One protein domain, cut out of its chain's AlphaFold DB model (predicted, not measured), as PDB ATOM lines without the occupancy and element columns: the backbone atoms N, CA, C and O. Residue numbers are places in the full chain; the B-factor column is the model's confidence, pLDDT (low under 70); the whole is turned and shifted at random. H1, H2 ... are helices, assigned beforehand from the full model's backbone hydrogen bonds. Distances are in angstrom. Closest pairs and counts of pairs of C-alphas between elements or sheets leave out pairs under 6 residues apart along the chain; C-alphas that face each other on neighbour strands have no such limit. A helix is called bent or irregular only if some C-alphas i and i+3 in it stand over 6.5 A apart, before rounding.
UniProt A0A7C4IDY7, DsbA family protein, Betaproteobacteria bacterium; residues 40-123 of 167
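What this domain is: This is residues 40 to 123 of the 167 residues of the protein "DsbA family protein" of Betaproteobacteria bacterium (UniProt A0A7C4IDY7). Two helical hairpins, H1 with H2 and H3 with H4, pack crosswise into a small body with H1 in its middle, and a last helix, H5, crosses H1 with its first part and runs on as an arm. Residues 117 to 123, of which 117 to 121 belong to H5, stick out free of the body. The printed part has 84 residues with five named helices, H1, H2, H3, H4 and H5 in that order, and no named strand; the class is all helix. It is compact, with a radius of gyration of the C-alphas of 12.3 A, and the C-alphas span 35 by 25 by 22 A along their three main axes, the arm lying toward one end of the longest.

Where its parts are: The printed part begins at Val 40, and residues 40 to 43 come before the first helix. H1 is residues 44 to 56, 18.1 A from first to last C-alpha, and begins with C-alpha 44 at (-17.946, 4.793, -23.598). After Ala 57 comes H2, residues 58 to 73, 23.3 A long. H2 is irregular: C-alphas 59 and 62 are 7.3 A apart. Residues 74 to 81 link it to H3, residues 82 to 91, 14.4 A long, which begins with C-alpha 82 at (-28.324, 6.668, -23.421). H4 is residues 96 to 104, 12.2 A long. After Ser 105 comes H5, residues 106 to 121, 22.4 A long, which ends with C-alpha 121 at (-2.838, -4.540, -21.193).

How they stand to each other: H1 is the hub and touches the other four helices. H1 and H2 form a helical hairpin: they touch, run opposite ways at a shallow tilt of 24 degrees, and their closest C-alphas, those of Met 53 and Ala 61, are 4.9 A apart. H1 only just touches H3, with 3 pairs of C-alphas within 8 A and with residues 45 to 49 of H1 alone; the closest C-alphas are those of Pro 45 and Asp 82, 6.8 A apart. H1 touches H4, closest at the C-alphas of Thr 52 and Phe 103, 5.7 A apart; the steep tilt of 67 degrees is only just short of about perpendicular. H1 touches H5 through residues 47 to 52 of H1 and 108 to 112 of H5 alone, closest at the C-alphas of Arg 48 and Thr 112, 5.6 A apart, at a steep tilt of 68 degrees, only just short of about perpendicular. H3 and H4 form the second helical hairpin, opposite ways at a steep tilt of 42 degrees, with the closest C-alphas those of Ala 86 and Arg 96, 5.1 A apart. H2 touches H3 with residues 64 to 71 alone, at a steep tilt of 64 degrees; the C-alphas of Thr 68 and Val 88 are the closest, 6.4 A apart. H4 and H5 are close but not clearly touching, with the C-alphas of Ala 102 and Leu 108 the closest at 7.4 A. H2 is apart from H4 and H5, and H3 is apart from H5. Of the 6 touching pairs 1 is at a shallow tilt, and the helix packing is mostly crossed. In H1, H3, H4 and H5 every O i to N i+4 pair is within hydrogen-bond range; in H2 10 of 12 are.

The domain as a whole: The two C-alphas farthest apart are those of Pro 95 and Gly 123, at 36.9 A, and the first and last printed C-alphas, of Val 40 and Gly 123, are 26.1 A apart. The printed part has no cut. The links H1 to H2, H3 to H4 and H4 to H5 are tight, H2 to H3 is short, and no link is long. The mean pLDDT of the printed part is 95.5, and no printed residue is under 70.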
ATOM      1  N   VAL A  40     -19.923  16.201 -27.060       82.44
ATOM      2  CA  VAL A  40     -18.701  15.599 -26.516       82.44
ATOM      3  C   VAL A  40     -18.545  14.222 -27.143       82.44
ATOM      4  O   VAL A  40     -19.430  13.387 -27.010       82.44
ATOM      5  N   TYR A  41     -17.422  13.972 -27.822       81.56
ATOM      6  CA  TYR A  41     -17.151  12.678 -28.456       81.56
ATOM      7  C   TYR A  41     -16.733  11.639 -27.400       81.56
ATOM      8  O   TYR A  41     -15.557  11.293 -27.289       81.56
ATOM      9  N   ASP A  42     -17.693  11.174 -26.600       87.31
ATOM     10  CA  ASP A  42     -17.520  10.079 -25.646       87.31
ATOM     11  C   ASP A  42     -17.998   8.757 -26.260       87.31
ATOM     12  O   ASP A  42     -19.172   8.583 -26.589       87.31
ATOM     13  N   THR A  43     -17.074   7.817 -26.446       89.25
ATOM     14  CA  THR A  43     -17.377   6.499 -27.014       89.25
ATOM     15  C   THR A  43     -17.769   5.463 -25.964       89.25
ATOM     16  O   THR A  43     -18.221   4.385 -26.351       89.25
ATOM     17  N   GLU A  44     -17.609   5.747 -24.664       94.88
ATOM     18  CA  GLU A  44     -17.946   4.793 -23.598       94.88
ATOM     19  C   GLU A  44     -19.409   4.338 -23.658       94.88
ATOM     20  O   GLU A  44     -19.610   3.119 -23.683       94.88
ATOM     21  N   PRO A  45     -20.418   5.229 -23.797       96.31
ATOM     22  CA  PRO A  45     -21.816   4.806 -23.800       96.31
ATOM     23  C   PRO A  45     -22.116   3.825 -24.935       96.31
ATOM     24  O   PRO A  45     -22.752   2.790 -24.731       96.31
ATOM     25  N   ALA A  46     -21.589   4.085 -26.133       96.31
ATOM     26  CA  ALA A  46     -21.757   3.192 -27.274       96.31
ATOM     27  C   ALA A  46     -21.053   1.836 -27.063       96.31
ATOM     28  O   ALA A  46     -21.616   0.793 -27.402       96.31
ATOM     29  N   CYS A  47     -19.854   1.816 -26.465       96.25
ATOM     30  CA  CYS A  47     -19.161   0.575 -26.107       96.25
ATOM     31  C   CYS A  47     -19.946  -0.234 -25.063       96.25
ATOM     32  O   CYS A  47     -20.194  -1.425 -25.269       96.25
ATOM     33  N   ARG A  48     -20.413   0.413 -23.991       98.44
ATOM     34  CA  ARG A  48     -21.223  -0.224 -22.945       98.44
ATOM     35  C   ARG A  48     -22.553  -0.743 -23.472       98.44
ATOM     36  O   ARG A  48     -23.016  -1.802 -23.050       98.44
ATOM     37  N   ALA A  49     -23.159  -0.063 -24.439       98.31
ATOM     38  CA  ALA A  49     -24.377  -0.533 -25.087       98.31
ATOM     39  C   ALA A  49     -24.156  -1.850 -25.845       98.31
ATOM     40  O   ALA A  49     -24.990  -2.755 -25.780       98.31
ATOM     41  N   VAL A  50     -23.002  -2.012 -26.498       98.00
ATOM     42  CA  VAL A  50     -22.628  -3.281 -27.139       98.00
ATOM     43  C   VAL A  50     -22.396  -4.377 -26.097       98.00
ATOM     44  O   VAL A  50     -22.860  -5.499 -26.295       98.00
ATOM     45  N   VAL A  51     -21.745  -4.072 -24.969       98.12
ATOM     46  CA  VAL A  51     -21.588  -5.007 -23.834       98.12
ATOM     47  C   VAL A  51     -22.951  -5.420 -23.261       98.12
ATOM     48  O   VAL A  51     -23.196  -6.606 -23.024       98.12
ATOM     49  N   THR A  52     -23.874  -4.470 -23.127       98.44
ATOM     50  CA  THR A  52     -25.259  -4.704 -22.686       98.44
ATOM     51  C   THR A  52     -25.978  -5.669 -23.609       98.44
ATOM     52  O   THR A  52     -26.552  -6.664 -23.165       98.44
ATOM     53  N   MET A  53     -25.869  -5.435 -24.912       98.31
ATOM     54  CA  MET A  53     -26.462  -6.303 -25.917       98.31
ATOM     55  C   MET A  53     -25.821  -7.687 -25.958       98.31
ATOM     56  O   MET A  53     -26.538  -8.674 -26.083       98.31
ATOM     57  N   ARG A  54     -24.498  -7.792 -25.796       97.25
ATOM     58  CA  ARG A  54     -23.804  -9.087 -25.688       97.25
ATOM     59  C   ARG A  54     -24.293  -9.897 -24.485       97.25
ATOM     60  O   ARG A  54     -24.440 -11.108 -24.616       97.25
ATOM     61  N   SER A  55     -24.574  -9.234 -23.365       96.25
ATOM     62  CA  SER A  55     -24.961  -9.880 -22.104       96.25
ATOM     63  C   SER A  55     -26.441 -10.280 -22.060       96.25
ATOM     64  O   SER A  55     -26.761 -11.391 -21.652       96.25
ATOM     65  N   GLY A  56     -27.351  -9.405 -22.507       93.75
ATOM     66  CA  GLY A  56     -28.802  -9.634 -22.417       93.75
ATOM     67  C   GLY A  56     -29.470 -10.146 -23.698       93.75
ATOM     68  O   GLY A  56     -30.539 -10.748 -23.640       93.75
ATOM     69  N   ALA A  57     -28.861  -9.916 -24.864       94.94
ATOM     70  CA  ALA A  57     -29.443 -10.212 -26.174       94.94
ATOM     71  C   ALA A  57     -28.365 -10.641 -27.187       94.94
ATOM     72  O   ALA A  57     -28.323 -10.153 -28.319       94.94
ATOM     73  N   GLY A  58     -27.482 -11.562 -26.778       94.50
ATOM     74  CA  GLY A  58     -26.275 -11.970 -27.512       94.50
ATOM     75  C   GLY A  58     -26.443 -12.188 -29.027       94.50
ATOM     76  O   GLY A  58     -25.651 -11.632 -29.790       94.50
ATOM     77  N   PRO A  59     -27.484 -12.903 -29.505       97.25
ATOM     78  CA  PRO A  59     -27.725 -13.086 -30.941       97.25
ATOM     79  C   PRO A  59     -27.932 -11.782 -31.733       97.25
ATOM     80  O   PRO A  59     -27.660 -11.739 -32.929       97.25
ATOM     81  N   LEU A  60     -28.396 -10.714 -31.076       97.50
ATOM     82  CA  LEU A  60     -28.634  -9.399 -31.672       97.50
ATOM     83  C   LEU A  60     -27.456  -8.434 -31.491       97.50
ATOM     84  O   LEU A  60     -27.476  -7.353 -32.072       97.50
ATOM     85  N   ALA A  61     -26.413  -8.791 -30.738       96.81
ATOM     86  CA  ALA A  61     -25.324  -7.868 -30.413       96.81
ATOM     87  C   ALA A  61     -24.585  -7.327 -31.646       96.81
ATOM     88  O   ALA A  61     -24.281  -6.136 -31.716       96.81
ATOM     89  N   TYR A  62     -24.337  -8.173 -32.652       95.38
ATOM     90  CA  TYR A  62     -23.729  -7.717 -33.904       95.38
ATOM     91  C   TYR A  62     -24.676  -6.816 -34.709       95.38
ATOM     92  O   TYR A  62     -24.245  -5.798 -35.252       95.38
ATOM     93  N   ALA A  63     -25.968  -7.158 -34.761       97.25
ATOM     94  CA  ALA A  63     -26.976  -6.330 -35.418       97.25
ATOM     95  C   ALA A  63     -27.081  -4.953 -34.743       97.25
ATOM     96  O   ALA A  63     -27.078  -3.939 -35.436       97.25
ATOM     97  N   PHE A  64     -27.060  -4.913 -33.408       98.25
ATOM     98  CA  PHE A  64     -27.014  -3.680 -32.630       98.25
ATOM     99  C   PHE A  64     -25.768  -2.858 -32.927       98.25
ATOM    100  O   PHE A  64     -25.891  -1.697 -33.283       98.25
ATOM    101  N   PHE A  65     -24.577  -3.460 -32.871       96.75
ATOM    102  CA  PHE A  65     -23.329  -2.768 -33.196       96.75
ATOM    103  C   PHE A  65     -23.391  -2.092 -34.574       96.75
ATOM    104  O   PHE A  65     -22.965  -0.948 -34.738       96.75
ATOM    105  N   ARG A  66     -23.966  -2.777 -35.571       95.75
ATOM    106  CA  ARG A  66     -24.191  -2.207 -36.904       95.75
ATOM    107  C   ARG A  66     -25.230  -1.092 -36.893       95.75
ATOM    108  O   ARG A  66     -24.964  -0.056 -37.491       95.75
ATOM    109  N   ALA A  67     -26.349  -1.272 -36.198       97.12
ATOM    110  CA  ALA A  67     -27.392  -0.262 -36.063       97.12
ATOM    111  C   ALA A  67     -26.892   1.005 -35.342       97.12
ATOM    112  O   ALA A  67     -27.242   2.108 -35.743       97.12
ATOM    113  N   THR A  68     -26.013   0.881 -34.343       97.38
ATOM    114  CA  THR A  68     -25.378   2.020 -33.662       97.38
ATOM    115  C   THR A  68     -24.446   2.788 -34.598       97.38
ATOM    116  O   THR A  68     -24.484   4.017 -34.629       97.38
ATOM    117  N   GLN A  69     -23.626   2.088 -35.392       93.06
ATOM    118  CA  GLN A  69     -22.774   2.739 -36.396       93.06
ATOM    119  C   GLN A  69     -23.604   3.496 -37.427       93.06
ATOM    120  O   GLN A  69     -23.323   4.647 -37.735       93.06
ATOM    121  N   ASP A  70     -24.631   2.841 -37.937       94.00
ATOM    122  CA  ASP A  70     -25.586   3.397 -38.874       94.00
ATOM    123  C   ASP A  70     -26.285   4.647 -38.304       94.00
ATOM    124  O   ASP A  70     -26.286   5.702 -38.939       94.00
ATOM    125  N   ALA A  71     -26.779   4.561 -37.067       95.12
ATOM    126  CA  ALA A  71     -27.413   5.668 -36.364       95.12
ATOM    127  C   ALA A  71     -26.488   6.893 -36.290       95.12
ATOM    128  O   ALA A  71     -26.921   8.002 -36.590       95.12
ATOM    129  N   PHE A  72     -25.211   6.701 -35.951       92.25
ATOM    130  CA  PHE A  72     -24.251   7.798 -35.837       92.25
ATOM    131  C   PHE A  72     -23.790   8.339 -37.198       92.25
ATOM    132  O   PHE A  72     -23.867   9.538 -37.461       92.25
ATOM    133  N   TYR A  73     -23.314   7.455 -38.074       88.25
ATOM    134  CA  TYR A  73     -22.581   7.824 -39.285       88.25
ATOM    135  C   TYR A  73     -23.458   8.066 -40.515       88.25
ATOM    136  O   TYR A  73     -23.048   8.794 -41.418       88.25
ATOM    137  N   ARG A  74     -24.638   7.444 -40.580       89.88
ATOM    138  CA  ARG A  74     -25.594   7.650 -41.672       89.88
ATOM    139  C   ARG A  74     -26.724   8.573 -41.248       89.88
ATOM    140  O   ARG A  74     -27.055   9.495 -41.988       89.88
ATOM    141  N   ASP A  75     -27.296   8.320 -40.075       92.19
ATOM    142  CA  ASP A  75     -28.540   8.972 -39.659       92.19
ATOM    143  C   ASP A  75     -28.291  10.230 -38.796       92.19
ATOM    144  O   ASP A  75     -29.224  10.981 -38.517       92.19
ATOM    145  N   GLY A  76     -27.040  10.496 -38.393       90.75
ATOM    146  CA  GLY A  76     -26.656  11.674 -37.603       90.75
ATOM    147  C   GLY A  76     -27.243  11.700 -36.188       90.75
ATOM    148  O   GLY A  76     -27.383  12.770 -35.596       90.75
ATOM    149  N   ARG A  77     -27.616  10.538 -35.644       93.75
ATOM    150  CA  ARG A  77     -28.113  10.376 -34.274       93.75
ATOM    151  C   ARG A  77     -26.942  10.409 -33.296       93.75
ATOM    152  O   ARG A  77     -25.914   9.770 -33.509       93.75
ATOM    153  N   ASP A  78     -27.121  11.117 -32.191       93.06
ATOM    154  CA  ASP A  78     -26.115  11.229 -31.139       93.06
ATOM    155  C   ASP A  78     -26.099   9.976 -30.247       93.06
ATOM    156  O   ASP A  78     -26.841   9.874 -29.273       93.06
ATOM    157  N   VAL A  79     -25.253   9.005 -30.597       94.56
ATOM    158  CA  VAL A  79     -25.098   7.738 -29.857       94.56
ATOM    159  C   VAL A  79     -24.258   7.866 -28.582       94.56
ATOM    160  O   VAL A  79     -23.993   6.859 -27.933       94.56
ATOM    161  N   THR A  80     -23.849   9.083 -28.207       91.94
ATOM    162  CA  THR A  80     -23.287   9.354 -26.872       91.94
ATOM    163  C   THR A  80     -24.389   9.437 -25.814       91.94
ATOM    164  O   THR A  80     -24.114   9.394 -24.618       91.94
ATOM    165  N   ARG A  81     -25.654   9.515 -26.249       94.56
ATOM    166  CA  ARG A  81     -26.818   9.587 -25.375       94.56
ATOM    167  C   ARG A  81     -27.477   8.229 -25.155       94.56
ATOM    168  O   ARG A  81     -27.900   7.556 -26.098       94.56
ATOM    169  N   ASP A  82     -27.676   7.897 -23.888       97.19
ATOM    170  CA  ASP A  82     -28.324   6.668 -23.421       97.19
ATOM    171  C   ASP A  82     -29.706   6.438 -24.049       97.19
ATOM    172  O   ASP A  82     -30.054   5.325 -24.446       97.19
ATOM    173  N   ASP A  83     -30.499   7.504 -24.183       97.75
ATOM    174  CA  ASP A  83     -31.848   7.429 -24.733       97.75
ATOM    175  C   ASP A  83     -31.849   7.107 -26.231       97.75
ATOM    176  O   ASP A  83     -32.727   6.377 -26.688       97.75
ATOM    177  N   VAL A  84     -30.842   7.570 -26.978       97.56
ATOM    178  CA  VAL A  84     -30.655   7.215 -28.390       97.56
ATOM    179  C   VAL A  84     -30.232   5.755 -28.524       97.56
ATOM    180  O   VAL A  84     -30.768   5.050 -29.379       97.56
ATOM    181  N   LEU A  85     -29.322   5.275 -27.674       98.44
ATOM    182  CA  LEU A  85     -28.886   3.873 -27.663       98.44
ATOM    183  C   LEU A  85     -30.051   2.920 -27.353       98.44
ATOM    184  O   LEU A  85     -30.195   1.888 -28.008       98.44
ATOM    185  N   ALA A  86     -30.932   3.304 -26.428       98.62
ATOM    186  CA  ALA A  86     -32.139   2.547 -26.121       98.62
ATOM    187  C   ALA A  86     -33.153   2.532 -27.284       98.62
ATOM    188  O   ALA A  86     -33.845   1.531 -27.471       98.62
ATOM    189  N   ASP A  87     -33.214   3.594 -28.101       98.62
ATOM    190  CA  ASP A  87     -34.039   3.604 -29.320       98.62
ATOM    191  C   ASP A  87     -33.435   2.679 -30.378       98.62
ATOM    192  O   ASP A  87     -34.155   1.889 -30.975       98.62
ATOM    193  N   VAL A  88     -32.110   2.708 -30.565       98.56
ATOM    194  CA  VAL A  88     -31.414   1.794 -31.492       98.56
ATOM    195  C   VAL A  88     -31.651   0.327 -31.111       98.56
ATOM    196  O   VAL A  88     -31.813  -0.518 -31.988       98.56
ATOM    197  N   ALA A  89     -31.702   0.008 -29.815       98.31
ATOM    198  CA  ALA A  89     -32.030  -1.337 -29.344       98.31
ATOM    199  C   ALA A  89     -33.488  -1.711 -29.676       98.31
ATOM    200  O   ALA A  89     -33.758  -2.820 -30.147       98.31
ATOM    201  N   ALA A  90     -34.419  -0.772 -29.489       98.38
ATOM    202  CA  ALA A  90     -35.828  -0.951 -29.834       98.38
ATOM    203  C   ALA A  90     -36.054  -1.159 -31.335       98.38
ATOM    204  O   ALA A  90     -36.832  -2.039 -31.707       98.38
ATOM    205  N   ASP A  91     -35.318  -0.435 -32.183       97.94
ATOM    206  CA  ASP A  91     -35.379  -0.541 -33.647       97.94
ATOM    207  C   ASP A  91     -35.077  -1.969 -34.150       97.94
ATOM    208  O   ASP A  91     -35.533  -2.363 -35.224       97.94
ATOM    209  N   ILE A  92     -34.346  -2.770 -33.365       97.06
ATOM    210  CA  ILE A  92     -33.989  -4.160 -33.691       97.06
ATOM    211  C   ILE A  92     -34.713  -5.205 -32.825       97.06
ATOM    212  O   ILE A  92     -34.330  -6.377 -32.819       97.06
ATOM    213  N   GLY A  93     -35.766  -4.803 -32.106       96.88
ATOM    214  CA  GLY A  93     -36.663  -5.710 -31.382       96.88
ATOM    215  C   GLY A  93     -36.335  -5.943 -29.904       96.88
ATOM    216  O   GLY A  93     -36.932  -6.828 -29.292       96.88
ATOM    217  N   VAL A  94     -35.426  -5.170 -29.304       98.00
ATOM    218  CA  VAL A  94     -35.129  -5.244 -27.862       98.00
ATOM    219  C   VAL A  94     -35.993  -4.231 -27.111       98.00
ATOM    220  O   VAL A  94     -35.960  -3.050 -27.446       98.00
ATOM    221  N   PRO A  95     -36.750  -4.615 -26.068       98.25
ATOM    222  CA  PRO A  95     -37.571  -3.655 -25.337       98.25
ATOM    223  C   PRO A  95     -36.734  -2.506 -24.760       98.25
ATOM    224  O   PRO A  95     -35.843  -2.733 -23.941       98.25
ATOM    225  N   ARG A  96     -37.065  -1.265 -25.142       98.25
ATOM    226  CA  ARG A  96     -36.363  -0.035 -24.724       98.25
ATOM    227  C   ARG A  96     -36.103   0.022 -23.216       98.25
ATOM    228  O   ARG A  96     -34.995   0.330 -22.794       98.25
ATOM    229  N   ALA A  97     -37.122  -0.287 -22.410       98.19
ATOM    230  CA  ALA A  97     -37.031  -0.254 -20.951       98.19
ATOM    231  C   ALA A  97     -36.069  -1.317 -20.398       98.19
ATOM    232  O   ALA A  97     -35.250  -1.000 -19.544       98.19
ATOM    233  N   ALA A  98     -36.118  -2.543 -20.932       97.69
ATOM    234  CA  ALA A  98     -35.224  -3.622 -20.516       97.69
ATOM    235  C   ALA A  98     -33.764  -3.314 -20.880       97.69
ATOM    236  O   ALA A  98     -32.864  -3.544 -20.076       97.69
ATOM    237  N   PHE A  99     -33.529  -2.741 -22.068       98.62
ATOM    238  CA  PHE A  99     -32.203  -2.256 -22.445       98.62
ATOM    239  C   PHE A  99     -31.725  -1.160 -21.488       98.62
ATOM    240  O   PHE A  99     -30.616  -1.258 -20.976       98.62
ATOM    241  N   ALA A 100     -32.547  -0.138 -21.232       98.44
ATOM    242  CA  ALA A 100     -32.167   0.997 -20.393       98.44
ATOM    243  C   ALA A 100     -31.845   0.577 -18.949       98.44
ATOM    244  O   ALA A 100     -30.876   1.066 -18.372       98.44
ATOM    245  N   GLU A 101     -32.622  -0.350 -18.385       98.31
ATOM    246  CA  GLU A 101     -32.383  -0.908 -17.052       98.31
ATOM    247  C   GLU A 101     -31.043  -1.650 -16.986       98.31
ATOM    248  O   GLU A 101     -30.205  -1.336 -16.140       98.31
ATOM    249  N   ALA A 102     -30.802  -2.582 -17.916       98.25
ATOM    250  CA  ALA A 102     -29.546  -3.322 -17.967       98.25
ATOM    251  C   ALA A 102     -28.357  -2.377 -18.193       98.25
ATOM    252  O   ALA A 102     -27.382  -2.417 -17.444       98.25
ATOM    253  N   PHE A 103     -28.460  -1.481 -19.175       98.56
ATOM    254  CA  PHE A 103     -27.428  -0.513 -19.539       98.56
ATOM    255  C   PHE A 103     -26.996   0.371 -18.359       98.56
ATOM    256  O   PHE A 103     -25.811   0.685 -18.227       98.56
ATOM    257  N   ALA A 104     -27.935   0.758 -17.489       98.19
ATOM    258  CA  ALA A 104     -27.669   1.592 -16.319       98.19
ATOM    259  C   ALA A 104     -27.000   0.845 -15.147       98.19
ATOM    260  O   ALA A 104     -26.517   1.504 -14.218       98.19
ATOM    261  N   SER A 105     -26.956  -0.492 -15.178       98.44
ATOM    262  CA  SER A 105     -26.386  -1.314 -14.103       98.44
ATOM    263  C   SER A 105     -24.890  -1.064 -13.883       98.44
ATOM    264  O   SER A 105     -24.124  -0.818 -14.817       98.44
ATOM    265  N   ASP A 106     -24.458  -1.159 -12.625       98.38
ATOM    266  CA  ASP A 106     -23.041  -1.034 -12.270       98.38
ATOM    267  C   ASP A 106     -22.219  -2.233 -12.752       98.38
ATOM    268  O   ASP A 106     -21.055  -2.072 -13.111       98.38
ATOM    269  N   GLU A 107     -22.839  -3.410 -12.851       98.19
ATOM    270  CA  GLU A 107     -22.225  -4.611 -13.423       98.19
ATOM    271  C   GLU A 107     -21.739  -4.367 -14.856       98.19
ATOM    272  O   GLU A 107     -20.578  -4.624 -15.173       98.19
ATOM    273  N   LEU A 108     -22.591  -3.814 -15.725       98.25
ATOM    274  CA  LEU A 108     -22.212  -3.597 -17.121       98.25
ATOM    275  C   LEU A 108     -21.244  -2.424 -17.312       98.25
ATOM    276  O   LEU A 108     -20.429  -2.456 -18.238       98.25
ATOM    277  N   LYS A 109     -21.274  -1.417 -16.429       98.06
ATOM    278  CA  LYS A 109     -20.226  -0.379 -16.371       98.06
ATOM    279  C   LYS A 109     -18.875  -0.991 -16.034       98.06
ATOM    280  O   LYS A 109     -17.881  -0.710 -16.700       98.06
ATOM    281  N   GLU A 110     -18.854  -1.866 -15.038       98.12
ATOM    282  CA  GLU A 110     -17.638  -2.514 -14.573       98.12
ATOM    283  C   GLU A 110     -17.062  -3.476 -15.621       98.12
ATOM    284  O   GLU A 110     -15.868  -3.415 -15.908       98.12
ATOM    285  N   ILE A 111     -17.898  -4.286 -16.280       98.00
ATOM    286  CA  ILE A 111     -17.459  -5.147 -17.393       98.00
ATOM    287  C   ILE A 111     -16.865  -4.306 -18.529       98.00
ATOM    288  O   ILE A 111     -15.791  -4.627 -19.038       98.00
ATOM    289  N   THR A 112     -17.517  -3.201 -18.904       97.44
ATOM    290  CA  THR A 112     -17.017  -2.311 -19.967       97.44
ATOM    291  C   THR A 112     -15.650  -1.724 -19.603       97.44
ATOM    292  O   THR A 112     -14.723  -1.742 -20.416       97.44
ATOM    293  N   ARG A 113     -15.486  -1.267 -18.354       97.12
ATOM    294  CA  ARG A 113     -14.206  -0.772 -17.828       97.12
ATOM    295  C   ARG A 113     -13.115  -1.844 -17.902       97.12
ATOM    296  O   ARG A 113     -12.017  -1.564 -18.383       97.12
ATOM    297  N   GLN A 114     -13.417  -3.067 -17.470       97.12
ATOM    298  CA  GLN A 114     -12.476  -4.187 -17.499       97.12
ATOM    299  C   GLN A 114     -12.060  -4.567 -18.927       97.12
ATOM    300  O   GLN A 114     -10.885  -4.870 -19.153       97.12
ATOM    301  N   GLU A 115     -12.973  -4.518 -19.903       94.88
ATOM    302  CA  GLU A 115     -12.638  -4.760 -21.312       94.88
ATOM    303  C   GLU A 115     -11.666  -3.693 -21.850       94.88
ATOM    304  O   GLU A 115     -10.682  -4.046 -22.504       94.88
ATOM    305  N   PHE A 116     -11.852  -2.410 -21.514       92.62
ATOM    306  CA  PHE A 116     -10.887  -1.367 -21.885       92.62
ATOM    307  C   PHE A 116      -9.506  -1.594 -21.263       92.62
ATOM    308  O   PHE A 116      -8.492  -1.502 -21.960       92.62
ATOM    309  N   GLU A 117      -9.446  -1.939 -19.977       93.88
ATOM    310  CA  GLU A 117      -8.183  -2.233 -19.291       93.88
ATOM    311  C   GLU A 117      -7.488  -3.471 -19.855       93.88
ATOM    312  O   GLU A 117      -6.263  -3.524 -19.951       93.88
ATOM    313  N   MET A 118      -8.256  -4.486 -20.243       92.12
ATOM    314  CA  MET A 118      -7.732  -5.681 -20.895       92.12
ATOM    315  C   MET A 118      -7.101  -5.347 -22.249       92.12
ATOM    316  O   MET A 118      -5.957  -5.725 -22.493       92.12
ATOM    317  N   VAL A 119      -7.794  -4.580 -23.094       90.81
ATOM    318  CA  VAL A 119      -7.282  -4.173 -24.412       90.81
ATOM    319  C   VAL A 119      -6.013  -3.322 -24.286       90.81
ATOM    320  O   VAL A 119      -5.060  -3.524 -25.040       90.81
ATOM    321  N   GLN A 120      -5.948  -2.432 -23.289       89.06
ATOM    322  CA  GLN A 120      -4.731  -1.674 -22.982       89.06
ATOM    323  C   GLN A 120      -3.580  -2.578 -22.517       89.06
ATOM    324  O   GLN A 120      -2.451  -2.408 -22.976       89.06
ATOM    325  N   ARG A 121      -3.849  -3.566 -21.650       90.69
ATOM    326  CA  ARG A 121      -2.838  -4.540 -21.193       90.69
ATOM    327  C   ARG A 121      -2.288  -5.404 -22.325       90.69
ATOM    328  O   ARG A 121      -1.122  -5.777 -22.276       90.69
ATOM    329  N   TRP A 122      -3.087  -5.681 -23.354       89.31
ATOM    330  CA  TRP A 122      -2.628  -6.356 -24.573       89.31
ATOM    331  C   TRP A 122      -1.763  -5.471 -25.485       89.31
ATOM    332  O   TRP A 122      -1.293  -5.940 -26.519       89.31
ATOM    333  N   GLY A 123      -1.540  -4.200 -25.135       88.81
ATOM    334  CA  GLY A 123      -0.720  -3.276 -25.920       88.81
ATOM    335  C   GLY A 123      -1.399  -2.774 -27.197       88.81
ATOM    336  O   GLY A 123      -0.728  -2.227 -28.072       88.81
TER     337      GLY A 123